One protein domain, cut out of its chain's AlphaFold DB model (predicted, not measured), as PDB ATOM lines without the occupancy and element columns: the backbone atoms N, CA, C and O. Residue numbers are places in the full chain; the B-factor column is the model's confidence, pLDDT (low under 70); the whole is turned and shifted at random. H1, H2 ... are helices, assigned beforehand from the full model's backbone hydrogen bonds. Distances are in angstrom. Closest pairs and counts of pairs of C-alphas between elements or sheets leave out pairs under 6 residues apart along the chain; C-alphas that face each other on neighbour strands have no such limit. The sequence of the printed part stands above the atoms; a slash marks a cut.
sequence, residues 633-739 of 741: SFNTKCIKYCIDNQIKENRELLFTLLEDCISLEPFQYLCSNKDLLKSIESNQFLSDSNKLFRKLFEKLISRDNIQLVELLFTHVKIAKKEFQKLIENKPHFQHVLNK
ATOM      1  N   SER A 633      33.637-153.427 -64.034       68.75
ATOM      2  CA  SER A 633      34.264-154.675 -63.595       68.75
ATOM      3  C   SER A 633      35.683-154.442 -63.067       68.75
ATOM      4  O   SER A 633      36.000-154.913 -61.975       68.75
ATOM      5  N   PHE A 634      36.495-153.637 -63.765       77.00
ATOM      6  CA  PHE A 634      37.814-153.212 -63.289       77.00
ATOM      7  C   PHE A 634      37.691-152.463 -61.964       77.00
ATOM      8  O   PHE A 634      38.347-152.836 -60.998       77.00
ATOM      9  N   ASN A 635      36.799-151.472 -61.880       74.19
ATOM     10  CA  ASN A 635      36.636-150.676 -60.659       74.19
ATOM     11  C   ASN A 635      36.184-151.531 -59.469       74.19
ATOM     12  O   ASN A 635      36.703-151.383 -58.368       74.19
ATOM     13  N   THR A 636      35.275-152.482 -59.690       73.25
ATOM     14  CA  THR A 636      34.822-153.420 -58.649       73.25
ATOM     15  C   THR A 636      35.969-154.292 -58.147       73.25
ATOM     16  O   THR A 636      36.165-154.440 -56.940       73.25
ATOM     17  N   LYS A 637      36.764-154.844 -59.067       78.62
ATOM     18  CA  LYS A 637      37.933-155.665 -58.736       78.62
ATOM     19  C   LYS A 637      39.046-154.838 -58.093       78.62
ATOM     20  O   LYS A 637      39.712-155.342 -57.201       78.62
ATOM     21  N   CYS A 638      39.195-153.576 -58.484       78.81
ATOM     22  CA  CYS A 638      40.141-152.628 -57.905       78.81
ATOM     23  C   CYS A 638      39.765-152.278 -56.469       78.81
ATOM     24  O   CYS A 638      40.613-152.378 -55.587       78.81
ATOM     25  N   ILE A 639      38.487-151.979 -56.212       75.44
ATOM     26  CA  ILE A 639      37.960-151.787 -54.857       75.44
ATOM     27  C   ILE A 639      38.239-153.038 -54.024       75.44
ATOM     28  O   ILE A 639      38.868-152.933 -52.977       75.44
ATOM     29  N   LYS A 640      37.859-154.226 -54.513       77.06
ATOM     30  CA  LYS A 640      38.126-155.491 -53.816       77.06
ATOM     31  C   LYS A 640      39.616-155.691 -53.523       77.06
ATOM     32  O   LYS A 640      39.971-155.968 -52.387       77.06
ATOM     33  N   TYR A 641      40.489-155.485 -54.504       81.69
ATOM     34  CA  TYR A 641      41.933-155.616 -54.322       81.69
ATOM     35  C   TYR A 641      42.486-154.637 -53.276       81.69
ATOM     36  O   TYR A 641      43.274-155.040 -52.421       81.69
ATOM     37  N   CYS A 642      42.050-153.371 -53.300       76.81
ATOM     38  CA  CYS A 642      42.454-152.371 -52.309       76.81
ATOM     39  C   CYS A 642      42.011-152.759 -50.893       76.81
ATOM     40  O   CYS A 642      42.760-152.553 -49.939       76.81
ATOM     41  N   ILE A 643      40.808-153.327 -50.775       73.44
ATOM     42  CA  ILE A 643      40.244-153.837 -49.523       73.44
ATOM     43  C   ILE A 643      41.068-155.022 -49.011       73.44
ATOM     44  O   ILE A 643      41.551-154.983 -47.881       73.44
ATOM     45  N   ASP A 644      41.283-156.029 -49.857       78.56
ATOM     46  CA  ASP A 644      41.944-157.288 -49.493       78.56
ATOM     47  C   ASP A 644      43.403-157.071 -49.071       78.56
ATOM     48  O   ASP A 644      43.907-157.763 -48.191       78.56
ATOM     49  N   ASN A 645      44.068-156.066 -49.651       78.44
ATOM     50  CA  ASN A 645      45.465-155.733 -49.367       78.44
ATOM     51  C   ASN A 645      45.633-154.573 -48.373       78.44
ATOM     52  O   ASN A 645      46.746-154.087 -48.187       78.44
ATOM     53  N   GLN A 646      44.546-154.106 -47.746       74.19
ATOM     54  CA  GLN A 646      44.554-153.015 -46.762       74.19
ATOM     55  C   GLN A 646      45.307-151.757 -47.239       74.19
ATOM     56  O   GLN A 646      46.010-151.111 -46.459       74.19
ATOM     57  N   ILE A 647      45.170-151.388 -48.517       71.88
ATOM     58  CA  ILE A 647      45.944-150.295 -49.119       71.88
ATOM     59  C   ILE A 647      45.431-148.945 -48.596       71.88
ATOM     60  O   ILE A 647      44.460-148.378 -49.104       71.88
ATOM     61  N   LYS A 648      46.074-148.421 -47.545       66.19
ATOM     62  CA  LYS A 648      45.640-147.201 -46.837       66.19
ATOM     63  C   LYS A 648      45.871-145.919 -47.643       66.19
ATOM     64  O   LYS A 648      45.120-144.963 -47.474       66.19
ATOM     65  N   GLU A 649      46.862-145.915 -48.527       64.88
ATOM     66  CA  GLU A 649      47.301-144.742 -49.304       64.88
ATOM     67  C   GLU A 649      46.320-144.350 -50.424       64.88
ATOM     68  O   GLU A 649      46.361-143.230 -50.918       64.88
ATOM     69  N   ASN A 650      45.377-145.230 -50.788       67.00
ATOM     70  CA  ASN A 650      44.434-145.017 -51.894       67.00
ATOM     71  C   ASN A 650      42.985-144.782 -51.440       67.00
ATOM     72  O   ASN A 650      42.046-145.013 -52.201       67.00
ATOM     73  N   ARG A 651      42.775-144.329 -50.199       67.88
ATOM     74  CA  ARG A 651      41.433-144.156 -49.609       67.88
ATOM     75  C   ARG A 651      40.583-143.080 -50.282       67.88
ATOM     76  O   ARG A 651      39.391-143.308 -50.467       67.88
ATOM     77  N   GLU A 652      41.175-141.953 -50.686       67.44
ATOM     78  CA  GLU A 652      40.459-140.936 -51.474       67.44
ATOM     79  C   GLU A 652      39.994-141.508 -52.807       67.44
ATOM     80  O   GLU A 652      38.835-141.346 -53.169       67.44
ATOM     81  N   LEU A 653      40.855-142.265 -53.492       69.12
ATOM     82  CA  LEU A 653      40.453-142.916 -54.728       69.12
ATOM     83  C   LEU A 653      39.392-143.984 -54.490       69.12
ATOM     84  O   LEU A 653      38.450-144.050 -55.263       69.12
ATOM     85  N   LEU A 654      39.513-144.816 -53.451       69.75
ATOM     86  CA  LEU A 654      38.480-145.794 -53.110       69.75
ATOM     87  C   LEU A 654      37.132-145.090 -52.932       69.75
ATOM     88  O   LEU A 654      36.117-145.576 -53.418       69.75
ATOM     89  N   PHE A 655      37.128-143.916 -52.299       70.19
ATOM     90  CA  PHE A 655      35.926-143.116 -52.155       70.19
ATOM     91  C   PHE A 655      35.431-142.541 -53.479       70.19
ATOM     92  O   PHE A 655      34.252-142.679 -53.781       70.19
ATOM     93  N   THR A 656      36.300-141.953 -54.298       69.81
ATOM     94  CA  THR A 656      35.897-141.430 -55.607       69.81
ATOM     95  C   THR A 656      35.411-142.571 -56.524       69.81
ATOM     96  O   THR A 656      34.391-142.445 -57.195       69.81
ATOM     97  N   LEU A 657      36.033-143.754 -56.455       68.69
ATOM     98  CA  LEU A 657      35.573-144.978 -57.113       68.69
ATOM     99  C   LEU A 657      34.222-145.442 -56.569       68.69
ATOM    100  O   LEU A 657      33.390-145.850 -57.364       68.69
ATOM    101  N   LEU A 658      33.958-145.375 -55.264       69.88
ATOM    102  CA  LEU A 658      32.641-145.697 -54.693       69.88
ATOM    103  C   LEU A 658      31.578-144.651 -55.073       69.88
ATOM    104  O   LEU A 658      30.435-145.012 -55.362       69.88
ATOM    105  N   GLU A 659      31.947-143.370 -55.118       67.75
ATOM    106  CA  GLU A 659      31.089-142.271 -55.561       67.75
ATOM    107  C   GLU A 659      30.694-142.421 -57.035       67.75
ATOM    108  O   GLU A 659      29.556-142.099 -57.402       67.75
ATOM    109  N   ASP A 660      31.607-142.894 -57.881       63.28
ATOM    110  CA  ASP A 660      31.396-142.990 -59.325       63.28
ATOM    111  C   ASP A 660      30.889-144.374 -59.756       63.28
ATOM    112  O   ASP A 660      30.007-144.484 -60.615       63.28
ATOM    113  N   CYS A 661      31.329-145.439 -59.087       60.31
ATOM    114  CA  CYS A 661      30.934-146.827 -59.329       60.31
ATOM    115  C   CYS A 661      29.807-147.239 -58.393       60.31
ATOM    116  O   CYS A 661      29.966-148.122 -57.551       60.31
ATOM    117  N   ILE A 662      28.631-146.641 -58.587       62.06
ATOM    118  CA  ILE A 662      27.408-146.959 -57.831       62.06
ATOM    119  C   ILE A 662      26.856-148.341 -58.227       62.06
ATOM    120  O   ILE A 662      25.741-148.474 -58.729       62.06
ATOM    121  N   SER A 663      27.673-149.395 -58.131       62.69
ATOM    122  CA  SER A 663      27.290-150.806 -58.289       62.69
ATOM    123  C   SER A 663      27.051-151.445 -56.959       62.69
ATOM    124  O   SER A 663      27.764-151.198 -55.995       62.69
ATOM    125  N   LEU A 664      26.071-152.336 -56.971       63.88
ATOM    126  CA  LEU A 664      25.700-153.129 -55.824       63.88
ATOM    127  C   LEU A 664      26.869-153.997 -55.326       63.88
ATOM    128  O   LEU A 664      27.108-154.045 -54.129       63.88
ATOM    129  N   GLU A 665      27.639-154.605 -56.234       66.75
ATOM    130  CA  GLU A 665      28.704-155.567 -55.902       66.75
ATOM    131  C   GLU A 665      29.863-155.015 -55.047       66.75
ATOM    132  O   GLU A 665      30.082-155.562 -53.966       66.75
ATOM    133  N   PRO A 666      30.613-153.960 -55.437       68.00
ATOM    134  CA  PRO A 666      31.718-153.467 -54.612       68.00
ATOM    135  C   PRO A 666      31.245-152.931 -53.258       68.00
ATOM    136  O   PRO A 666      31.951-153.065 -52.264       68.00
ATOM    137  N   PHE A 667      30.029-152.390 -53.189       70.81
ATOM    138  CA  PHE A 667      29.421-151.973 -51.929       70.81
ATOM    139  C   PHE A 667      28.989-153.147 -51.056       70.81
ATOM    140  O   PHE A 667      29.232-153.119 -49.857       70.81
ATOM    141  N   GLN A 668      28.366-154.185 -51.620       70.06
ATOM    142  CA  GLN A 668      28.062-155.415 -50.888       70.06
ATOM    143  C   GLN A 668      29.341-156.053 -50.361       70.06
ATOM    144  O   GLN A 668      29.372-156.499 -49.216       70.06
ATOM    145  N   TYR A 669      30.406-156.048 -51.165       72.94
ATOM    146  CA  TYR A 669      31.720-156.515 -50.751       72.94
ATOM    147  C   TYR A 669      32.277-155.687 -49.589       72.94
ATOM    148  O   TYR A 669      32.699-156.252 -48.583       72.94
ATOM    149  N   LEU A 670      32.208-154.356 -49.688       72.38
ATOM    150  CA  LEU A 670      32.602-153.442 -48.617       72.38
ATOM    151  C   LEU A 670      31.805-153.713 -47.330       72.38
ATOM    152  O   LEU A 670      32.400-153.919 -46.279       72.38
ATOM    153  N   CYS A 671      30.473-153.798 -47.426       71.06
ATOM    154  CA  CYS A 671      29.558-154.038 -46.302       71.06
ATOM    155  C   CYS A 671      29.723-155.422 -45.666       71.06
ATOM    156  O   CYS A 671      29.515-155.586 -44.466       71.06
ATOM    157  N   SER A 672      30.127-156.420 -46.454       68.44
ATOM    158  CA  SER A 672      30.406-157.770 -45.954       68.44
ATOM    159  C   SER A 672      31.735-157.842 -45.190       68.44
ATOM    160  O   SER A 672      31.892-158.703 -44.327       68.44
ATOM    161  N   ASN A 673      32.665-156.914 -45.440       72.12
ATOM    162  CA  ASN A 673      33.959-156.820 -44.761       72.12
ATOM    163  C   ASN A 673      33.905-155.813 -43.598       72.12
ATOM    164  O   ASN A 673      34.494-154.730 -43.648       72.12
ATOM    165  N   LYS A 674      33.190-156.183 -42.524       70.94
ATOM    166  CA  LYS A 674      32.938-155.322 -41.348       70.94
ATOM    167  C   LYS A 674      34.207-154.733 -40.726       70.94
ATOM    168  O   LYS A 674      34.181-153.586 -40.293       70.94
ATOM    169  N   ASP A 675      35.301-155.487 -40.685       67.94
ATOM    170  CA  ASP A 675      36.556-155.029 -40.073       67.94
ATOM    171  C   ASP A 675      37.225-153.922 -40.886       67.94
ATOM    172  O   ASP A 675      37.799-152.988 -40.326       67.94
ATOM    173  N   LEU A 676      37.074-153.958 -42.210       67.94
ATOM    174  CA  LEU A 676      37.554-152.884 -43.062       67.94
ATOM    175  C   LEU A 676      36.689-151.627 -42.907       67.94
ATOM    176  O   LEU A 676      37.241-150.540 -42.757       67.94
ATOM    177  N   LEU A 677      35.360-151.761 -42.884       70.06
ATOM    178  CA  LEU A 677      34.457-150.641 -42.585       70.06
ATOM    179  C   LEU A 677      34.808-149.985 -41.248       70.06
ATOM    180  O   LEU A 677      35.014-148.775 -41.199       70.06
ATOM    181  N   LYS A 678      35.019-150.792 -40.205       70.44
ATOM    182  CA  LYS A 678      35.511-150.314 -38.908       70.44
ATOM    183  C   LYS A 678      36.866-149.617 -39.023       70.44
ATOM    184  O   LYS A 678      37.056-148.589 -38.393       70.44
ATOM    185  N   SER A 679      37.790-150.116 -39.849       67.81
ATOM    186  CA  SER A 679      39.104-149.481 -40.067       67.81
ATOM    187  C   SER A 679      39.030-148.122 -40.786       67.81
ATOM    188  O   SER A 679      39.928-147.285 -40.619       67.81
ATOM    189  N   ILE A 680      37.980-147.912 -41.592       66.25
ATOM    190  CA  ILE A 680      37.651-146.634 -42.235       66.25
ATOM    191  C   ILE A 680      37.007-145.697 -41.202       66.25
ATOM    192  O   ILE A 680      37.386-144.530 -41.124       66.25
ATOM    193  N   GLU A 681      36.088-146.211 -40.378       66.12
ATOM    194  CA  GLU A 681      35.414-145.471 -39.302       66.12
ATOM    195  C   GLU A 681      36.382-145.030 -38.185       66.12
ATOM    196  O   GLU A 681      36.265-143.920 -37.673       66.12
ATOM    197  N   SER A 682      37.357-145.869 -37.819       64.00
ATOM    198  CA  SER A 682      38.250-145.672 -36.668       64.00
ATOM    199  C   SER A 682      39.498-144.832 -36.963       64.00
ATOM    200  O   SER A 682      40.378-144.715 -36.111       64.00
ATOM    201  N   ASN A 683      39.647-144.301 -38.178       57.94
ATOM    202  CA  ASN A 683      40.881-143.642 -38.596       57.94
ATOM    203  C   ASN A 683      40.879-142.136 -38.313       57.94
ATOM    204  O   ASN A 683      40.121-141.389 -38.923       57.94
ATOM    205  N   GLN A 684      41.805-141.679 -37.463       54.62
ATOM    206  CA  GLN A 684      41.953-140.267 -37.076       54.62
ATOM    207  C   GLN A 684      42.310-139.320 -38.238       54.62
ATOM    208  O   GLN A 684      42.040-138.127 -38.144       54.62
ATOM    209  N   PHE A 685      42.865-139.829 -39.345       47.78
ATOM    210  CA  PHE A 685      43.185-139.018 -40.531       47.78
ATOM    211  C   PHE A 685      41.956-138.588 -41.347       47.78
ATOM    212  O   PHE A 685      42.037-137.636 -42.114       47.78
ATOM    213  N   LEU A 686      40.811-139.257 -41.177       52.53
ATOM    214  CA  LEU A 686      39.527-138.831 -41.730       52.53
ATOM    215  C   LEU A 686      38.671-138.311 -40.578       52.53
ATOM    216  O   LEU A 686      37.690-138.945 -40.190       52.53
ATOM    217  N   SER A 687      39.002-137.132 -40.054       55.53
ATOM    218  CA  SER A 687      38.098-136.402 -39.149       55.53
ATOM    219  C   SER A 687      36.691-136.201 -39.752       55.53
ATOM    220  O   SER A 687      35.739-135.949 -39.019       55.53
ATOM    221  N   ASP A 688      36.546-136.416 -41.067       65.25
ATOM    222  CA  ASP A 688      35.318-136.342 -41.859       65.25
ATOM    223  C   ASP A 688      34.834-137.700 -42.442       65.25
ATOM    224  O   ASP A 688      34.028-137.709 -43.374       65.25
ATOM    225  N   SER A 689      35.250-138.870 -41.927       68.81
ATOM    226  CA  SER A 689      34.784-140.184 -42.447       68.81
ATOM    227  C   SER A 689      33.251-140.301 -42.473       68.81
ATOM    228  O   SER A 689      32.664-140.767 -43.451       68.81
ATOM    229  N   ASN A 690      32.578-139.779 -41.444       77.38
ATOM    230  CA  ASN A 690      31.120-139.707 -41.400       77.38
ATOM    231  C   ASN A 690      30.541-138.743 -42.450       77.38
ATOM    232  O   ASN A 690      29.525-139.050 -43.063       77.38
ATOM    233  N   LYS A 691      31.184-137.595 -42.703       81.88
ATOM    234  CA  LYS A 691      30.770-136.649 -43.757       81.88
ATOM    235  C   LYS A 691      30.885-137.284 -45.140       81.88
ATOM    236  O   LYS A 691      30.036-137.070 -46.000       81.88
ATOM    237  N   LEU A 692      31.910-138.103 -45.328       75.44
ATOM    238  CA  LEU A 692      32.195-138.836 -46.549       75.44
ATOM    239  C   LEU A 692      31.154-139.948 -46.794       75.44
ATOM    240  O   LEU A 692      30.513-139.968 -47.847       75.44
ATOM    241  N   PHE A 693      30.870-140.792 -45.794       82.06
ATOM    242  CA  PHE A 693      29.771-141.765 -45.866       82.06
ATOM    243  C   PHE A 693      28.405-141.103 -46.042       82.06
ATOM    244  O   PHE A 693      27.589-141.587 -46.824       82.06
ATOM    245  N   ARG A 694      28.168-139.966 -45.384       86.31
ATOM    246  CA  ARG A 694      26.949-139.172 -45.539       86.31
ATOM    247  C   ARG A 694      26.796-138.619 -46.954       86.31
ATOM    248  O   ARG A 694      25.732-138.781 -47.536       86.31
ATOM    249  N   LYS A 695      27.848-138.056 -47.553       85.12
ATOM    250  CA  LYS A 695      27.824-137.575 -48.945       85.12
ATOM    251  C   LYS A 695      27.501-138.706 -49.925       85.12
ATOM    252  O   LYS A 695      26.705-138.532 -50.847       85.12
ATOM    253  N   LEU A 696      28.073-139.891 -49.702       82.31
ATOM    254  CA  LEU A 696      27.770-141.081 -50.496       82.31
ATOM    255  C   LEU A 696      26.323-141.534 -50.308       82.31
ATOM    256  O   LEU A 696      25.632-141.797 -51.285       82.31
ATOM    257  N   PHE A 697      25.853-141.571 -49.065       87.00
ATOM    258  CA  PHE A 697      24.481-141.900 -48.702       87.00
ATOM    259  C   PHE A 697      23.474-140.942 -49.356       87.00
ATOM    260  O   PHE A 697      22.533-141.389 -50.004       87.00
ATOM    261  N   GLU A 698      23.728-139.633 -49.306       88.31
ATOM    262  CA  GLU A 698      22.954-138.595 -49.996       88.31
ATOM    263  C   GLU A 698      22.962-138.795 -51.521       88.31
ATOM    264  O   GLU A 698      21.912-138.712 -52.162       88.31
ATOM    265  N   LYS A 699      24.114-139.135 -52.120       83.44
ATOM    266  CA  LYS A 699      24.239-139.444 -53.559       83.44
ATOM    267  C   LYS A 699      23.484-140.722 -53.953       83.44
ATOM    268  O   LYS A 699      22.932-140.805 -55.050       83.44
ATOM    269  N   LEU A 700      23.445-141.725 -53.076       83.25
ATOM    270  CA  LEU A 700      22.688-142.963 -53.281       83.25
ATOM    271  C   LEU A 700      21.179-142.723 -53.177       83.25
ATOM    272  O   LEU A 700      20.432-143.245 -54.006       83.25
ATOM    273  N   ILE A 701      20.739-141.901 -52.219       85.19
ATOM    274  CA  ILE A 701      19.345-141.458 -52.110       85.19
ATOM    275  C   ILE A 701      18.965-140.645 -53.342       85.19
ATOM    276  O   ILE A 701      17.931-140.916 -53.943       85.19
ATOM    277  N   SER A 702      19.787-139.680 -53.769       83.19
ATOM    278  CA  SER A 702      19.474-138.830 -54.926       83.19
ATOM    279  C   SER A 702      19.331-139.634 -56.221       83.19
ATOM    280  O   SER A 702      18.489-139.285 -57.045       83.19
ATOM    281  N   ARG A 703      20.054-140.755 -56.346       76.19
ATOM    282  CA  ARG A 703      19.969-141.723 -57.456       76.19
ATOM    283  C   ARG A 703      18.975-142.877 -57.237       76.19
ATOM    284  O   ARG A 703      19.009-143.840 -57.999       76.19
ATOM    285  N   ASP A 704      18.134-142.814 -56.203       76.31
ATOM    286  CA  ASP A 704      17.105-143.815 -55.873       76.31
ATOM    287  C   ASP A 704      17.645-145.255 -55.690       76.31
ATOM    288  O   ASP A 704      16.968-146.251 -55.959       76.31
ATOM    289  N   ASN A 705      18.881-145.404 -55.191       77.75
ATOM    290  CA  ASN A 705      19.509-146.713 -54.990       77.75
ATOM    291  C   ASN A 705      19.231-147.296 -53.596       77.75
ATOM    292  O   ASN A 705      20.108-147.412 -52.741       77.75
ATOM    293  N   ILE A 706      17.980-147.703 -53.391       80.75
ATOM    294  CA  ILE A 706      17.449-148.209 -52.118       80.75
ATOM    295  C   ILE A 706      18.269-149.327 -51.467       80.75
ATOM    296  O   ILE A 706      18.459-149.316 -50.258       80.75
ATOM    297  N   GLN A 707      18.791-150.268 -52.255       76.38
ATOM    298  CA  GLN A 707      19.522-151.422 -51.723       76.38
ATOM    299  C   GLN A 707      20.861-151.004 -51.117       76.38
ATOM    300  O   GLN A 707      21.256-151.507 -50.070       76.38
ATOM    301  N   LEU A 708      21.547-150.067 -51.772       80.62
ATOM    302  CA  LEU A 708      22.802-149.525 -51.271       80.62
ATOM    303  C   LEU A 708      22.592-148.592 -50.088       80.62
ATOM    304  O   LEU A 708      23.381-148.630 -49.151       80.62
ATOM    305  N   VAL A 709      21.510-147.812 -50.100       86.62
ATOM    306  CA  VAL A 709      21.109-147.009 -48.942       86.62
ATOM    307  C   VAL A 709      20.856-147.912 -47.738       86.62
ATOM    308  O   VAL A 709      21.389-147.633 -46.677       86.62
ATOM    309  N   GLU A 710      20.135-149.025 -47.887       84.25
ATOM    310  CA  GLU A 710      19.911-149.974 -46.787       84.25
ATOM    311  C   GLU A 710      21.196-150.583 -46.228       84.25
ATOM    312  O   GLU A 710      21.315-150.732 -45.015       84.25
ATOM    313  N   LEU A 711      22.139-150.941 -47.101       82.00
ATOM    314  CA  LEU A 711      23.425-151.505 -46.698       82.00
ATOM    315  C   LEU A 711      24.300-150.475 -45.979       82.00
ATOM    316  O   LEU A 711      24.956-150.801 -44.997       82.00
ATOM    317  N   LEU A 712      24.296-149.228 -46.454       84.25
ATOM    318  CA  LEU A 712      25.107-148.156 -45.886       84.25
ATOM    319  C   LEU A 712      24.464-147.529 -44.641       84.25
ATOM    320  O   LEU A 712      25.155-146.906 -43.840       84.25
ATOM    321  N   PHE A 713      23.154-147.707 -44.459       87.56
ATOM    322  CA  PHE A 713      22.377-147.093 -43.385       87.56
ATOM    323  C   PHE A 713      22.942-147.388 -41.992       87.56
ATOM    324  O   PHE A 713      23.005-146.496 -41.153       87.56
ATOM    325  N   THR A 714      23.428-148.609 -41.761       84.06
ATOM    326  CA  THR A 714      24.013-149.018 -40.473       84.06
ATOM    327  C   THR A 714      25.372-148.382 -40.176       84.06
ATOM    328  O   THR A 714      25.874-148.531 -39.066       84.06
ATOM    329  N   HIS A 715      25.964-147.685 -41.148       80.94
ATOM    330  CA  HIS A 715      27.309-147.105 -41.082       80.94
ATOM    331  C   HIS A 715      27.317-145.570 -41.142       80.94
ATOM    332  O   HIS A 715      28.361-144.946 -40.969       80.94
ATOM    333  N   VAL A 716      26.166-144.933 -41.377       86.00
ATOM    334  CA  VAL A 716      26.053-143.472 -41.510       86.00
ATOM    335  C   VAL A 716      25.422-142.899 -40.247       86.00
ATOM    336  O   VAL A 716      24.289-143.235 -39.906       86.00
ATOM    337  N   LYS A 717      26.109-141.968 -39.570       87.88
ATOM    338  CA  LYS A 717      25.497-141.218 -38.465       87.88
ATOM    339  C   LYS A 717      24.664-140.079 -39.044       87.88
ATOM    340  O   LYS A 717      25.169-138.979 -39.272       87.88
ATOM    341  N   ILE A 718      23.388-140.361 -39.274       89.62
ATOM    342  CA  ILE A 718      22.377-139.404 -39.722       89.62
ATOM    343  C   ILE A 718      21.219-139.375 -38.721       89.62
ATOM    344  O   ILE A 718      20.806-140.413 -38.217       89.62
ATOM    345  N   ALA A 719      20.691-138.193 -38.395       93.31
ATOM    346  CA  ALA A 719      19.526-138.083 -37.518       93.31
ATOM    347  C   ALA A 719      18.236-138.462 -38.268       93.31
ATOM    348  O   ALA A 719      18.084-138.136 -39.444       93.31
ATOM    349  N   LYS A 720      17.250-139.059 -37.581       93.75
ATOM    350  CA  LYS A 720      15.958-139.461 -38.183       93.75
ATOM    351  C   LYS A 720      15.278-138.322 -38.952       93.75
ATOM    352  O   LYS A 720      14.860-138.514 -40.088       93.75
ATOM    353  N   LYS A 721      15.228-137.123 -38.356       94.25
ATOM    354  CA  LYS A 721      14.670-135.909 -38.986       94.25
ATOM    355  C   LYS A 721      15.426-135.510 -40.255       94.25
ATOM    356  O   LYS A 721      14.827-135.035 -41.211       94.25
ATOM    357  N   GLU A 722      16.739-135.700 -40.255       93.00
ATOM    358  CA  GLU A 722      17.592-135.364 -41.388       93.00
ATOM    359  C   GLU A 722      17.398-136.359 -42.537       93.00
ATOM    360  O   GLU A 722      17.190-135.942 -43.673       93.00
ATOM    361  N   PHE A 723      17.348-137.665 -42.246       94.12
ATOM    362  CA  PHE A 723      17.026-138.669 -43.261       94.12
ATOM    363  C   PHE A 723      15.620-138.470 -43.829       94.12
ATOM    364  O   PHE A 723      15.449-138.513 -45.042       94.12
ATOM    365  N   GLN A 724      14.637-138.175 -42.971       93.44
ATOM    366  CA  GLN A 724      13.269-137.863 -43.385       93.44
ATOM    367  C   GLN A 724      13.221-136.688 -44.372       93.44
ATOM    368  O   GLN A 724      12.474-136.749 -45.344       93.44
ATOM    369  N   LYS A 725      14.059-135.663 -44.167       94.69
ATOM    370  CA  LYS A 725      14.216-134.540 -45.098       94.69
ATOM    371  C   LYS A 725      14.888-134.958 -46.412       94.69
ATOM    372  O   LYS A 725      14.462-134.532 -47.477       94.69
ATOM    373  N   LEU A 726      15.917-135.811 -46.370       92.94
ATOM    374  CA  LEU A 726      16.599-136.296 -47.582       92.94
ATOM    375  C   LEU A 726      15.698-137.148 -48.484       92.94
ATOM    376  O   LEU A 726      15.871-137.150 -49.703       92.94
ATOM    377  N   ILE A 727      14.755-137.883 -47.893       94.12
ATOM    378  CA  ILE A 727      13.803-138.725 -48.625       94.12
ATOM    379  C   ILE A 727      12.449-138.040 -48.834       94.12
ATOM    380  O   ILE A 727      11.496-138.696 -49.257       94.12
ATOM    381  N   GLU A 728      12.340-136.743 -48.539       88.75
ATOM    382  CA  GLU A 728      11.129-135.965 -48.773       88.75
ATOM    383  C   GLU A 728      10.792-136.052 -50.271       88.75
ATOM    384  O   GLU A 728      11.591-135.670 -51.127       88.75
ATOM    385  N   ASN A 729       9.627-136.628 -50.595       83.00
ATOM    386  CA  ASN A 729       9.171-137.002 -51.950       83.00
ATOM    387  C   ASN A 729       9.705-138.326 -52.537       83.00
ATOM    388  O   ASN A 729       9.481-138.609 -53.715       83.00
ATOM    389  N   LYS A 730      10.345-139.188 -51.740       85.75
ATOM    390  CA  LYS A 730      10.824-140.516 -52.162       85.75
ATOM    391  C   LYS A 730      10.198-141.630 -51.301       85.75
ATOM    392  O   LYS A 730      10.883-142.252 -50.488       85.75
ATOM    393  N   PRO A 731       8.895-141.937 -51.484       81.25
ATOM    394  CA  PRO A 731       8.122-142.798 -50.574       81.25
ATOM    395  C   PRO A 731       8.651-144.234 -50.469       81.25
ATOM    396  O   PRO A 731       8.408-144.918 -49.478       81.25
ATOM    397  N   HIS A 732       9.408-144.699 -51.462       79.62
ATOM    398  CA  HIS A 732       9.994-146.032 -51.446       79.62
ATOM    399  C   HIS A 732      11.099-146.196 -50.389       79.62
ATOM    400  O   HIS A 732      11.369-147.326 -50.015       79.62
ATOM    401  N   PHE A 733      11.689-145.119 -49.851       87.88
ATOM    402  CA  PHE A 733      12.666-145.193 -48.750       87.88
ATOM    403  C   PHE A 733      12.036-145.257 -47.350       87.88
ATOM    404  O   PHE A 733      12.757-145.399 -46.359       87.88
ATOM    405  N   GLN A 734      10.707-145.175 -47.234       87.75
ATOM    406  CA  GLN A 734      10.016-145.122 -45.943       87.75
ATOM    407  C   GLN A 734      10.284-146.360 -45.072       87.75
ATOM    408  O   GLN A 734      10.360-146.261 -43.849       87.75
ATOM    409  N   HIS A 735      10.484-147.531 -45.678       87.00
ATOM    410  CA  HIS A 735      10.825-148.745 -44.935       87.00
ATOM    411  C   HIS A 735      12.240-148.690 -44.334       87.00
ATOM    412  O   HIS A 735      12.465-149.315 -43.303       87.00
ATOM    413  N   VAL A 736      13.172-147.923 -44.920       87.44
ATOM    414  CA  VAL A 736      14.475-147.621 -44.303       87.44
ATOM    415  C   VAL A 736      14.288-146.659 -43.132       87.44
ATOM    416  O   VAL A 736      14.879-146.870 -42.080       87.44
ATOM    417  N   LEU A 737      13.412-145.653 -43.263       89.00
ATOM    418  CA  LEU A 737      13.114-144.713 -42.171       89.00
ATOM    419  C   LEU A 737      12.533-145.443 -40.950       89.00
ATOM    420  O   LEU A 737      12.829-145.088 -39.812       89.00
ATOM    421  N   ASN A 738      11.755-146.502 -41.179       88.75
ATOM    422  CA  ASN A 738      11.198-147.334 -40.113       88.75
ATOM    423  C   ASN A 738      12.262-148.150 -39.349       88.75
ATOM    424  O   ASN A 738      11.973-148.611 -38.250       88.75
ATOM    425  N   LYS A 739      13.485-148.297 -39.889       86.94
ATOM    426  CA  LYS A 739      14.627-148.962 -39.229       86.94
ATOM    427  C   LYS A 739      15.407-148.046 -38.269       86.94
ATOM    428  O   LYS A 739      16.402-148.485 -37.711       86.94
TER     429      LYS A 739
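AT A GLANCE: This is residues 633 to 739 of the 741 residues of an uncharacterized protein of Dictyostelium purpureum (UniProt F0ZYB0). Two facing rows of helices make a slab: H1, H3, H6 and H8 side by side, and H2, H5 and H7 in a looser row. H4 crosses from the first row toward the start of H5. The 107 printed residues hold eight named helices, H1 to H8 in order, and no named strand: all helix. The whole is compact, radius of gyration of the C-alphas 13.8 A, spans 40 by 31 by 20 A.

HOW THE PARTS SIT: H1, residues 633 to 644, and H2, residues 648 to 660, form a hairpin; their closest C-alphas, Ile 639 and Leu 654, are 6.3 A apart. H1 touches H3, residues 664 to 672, the same way at a shallow tilt of 9 degrees; C-alphas 636 and 666 are closest, 5.1 A. H4, residues 674 to 681, and H3 only just touch, only at the corner, C-alphas 670 and 677 being closest at 6.9 A. H5, residues 689 to 702, and H6, residues 706 to 713, form a hairpin, closest C-alphas 697 and 709, 6.1 A. H3 touches H6 (C-alphas 664 and 708 closest, 6.5 A). H7, residues 720 to 726, and H8, residues 731 to 739, form a hairpin and only just touch, with 3 pairs of C-alphas within 8 A; C-alphas 724 and 737 are closest, 7.0 A. Every O i to N i+4 pair is within hydrogen-bond range in H1, H3, H4, H5, H6 and H7, against 7 of 9 in H2 and 2 of 5 in H8, where 4 of 6 O i to N i+3 pairs are.

IN THESE COORDINATES: H1 begins at C-alpha 633 (34.264, -154.675, -63.595); H8 ends at C-alpha 739 (14.627, -148.962, -39.229). H5 is 19.8 A long, H2 19.4 A.

THE WHOLE: The printed part has no cut and no long link. Mean pLDDT of the printed part is 76.6; residues 679 to 689 are among those under 70.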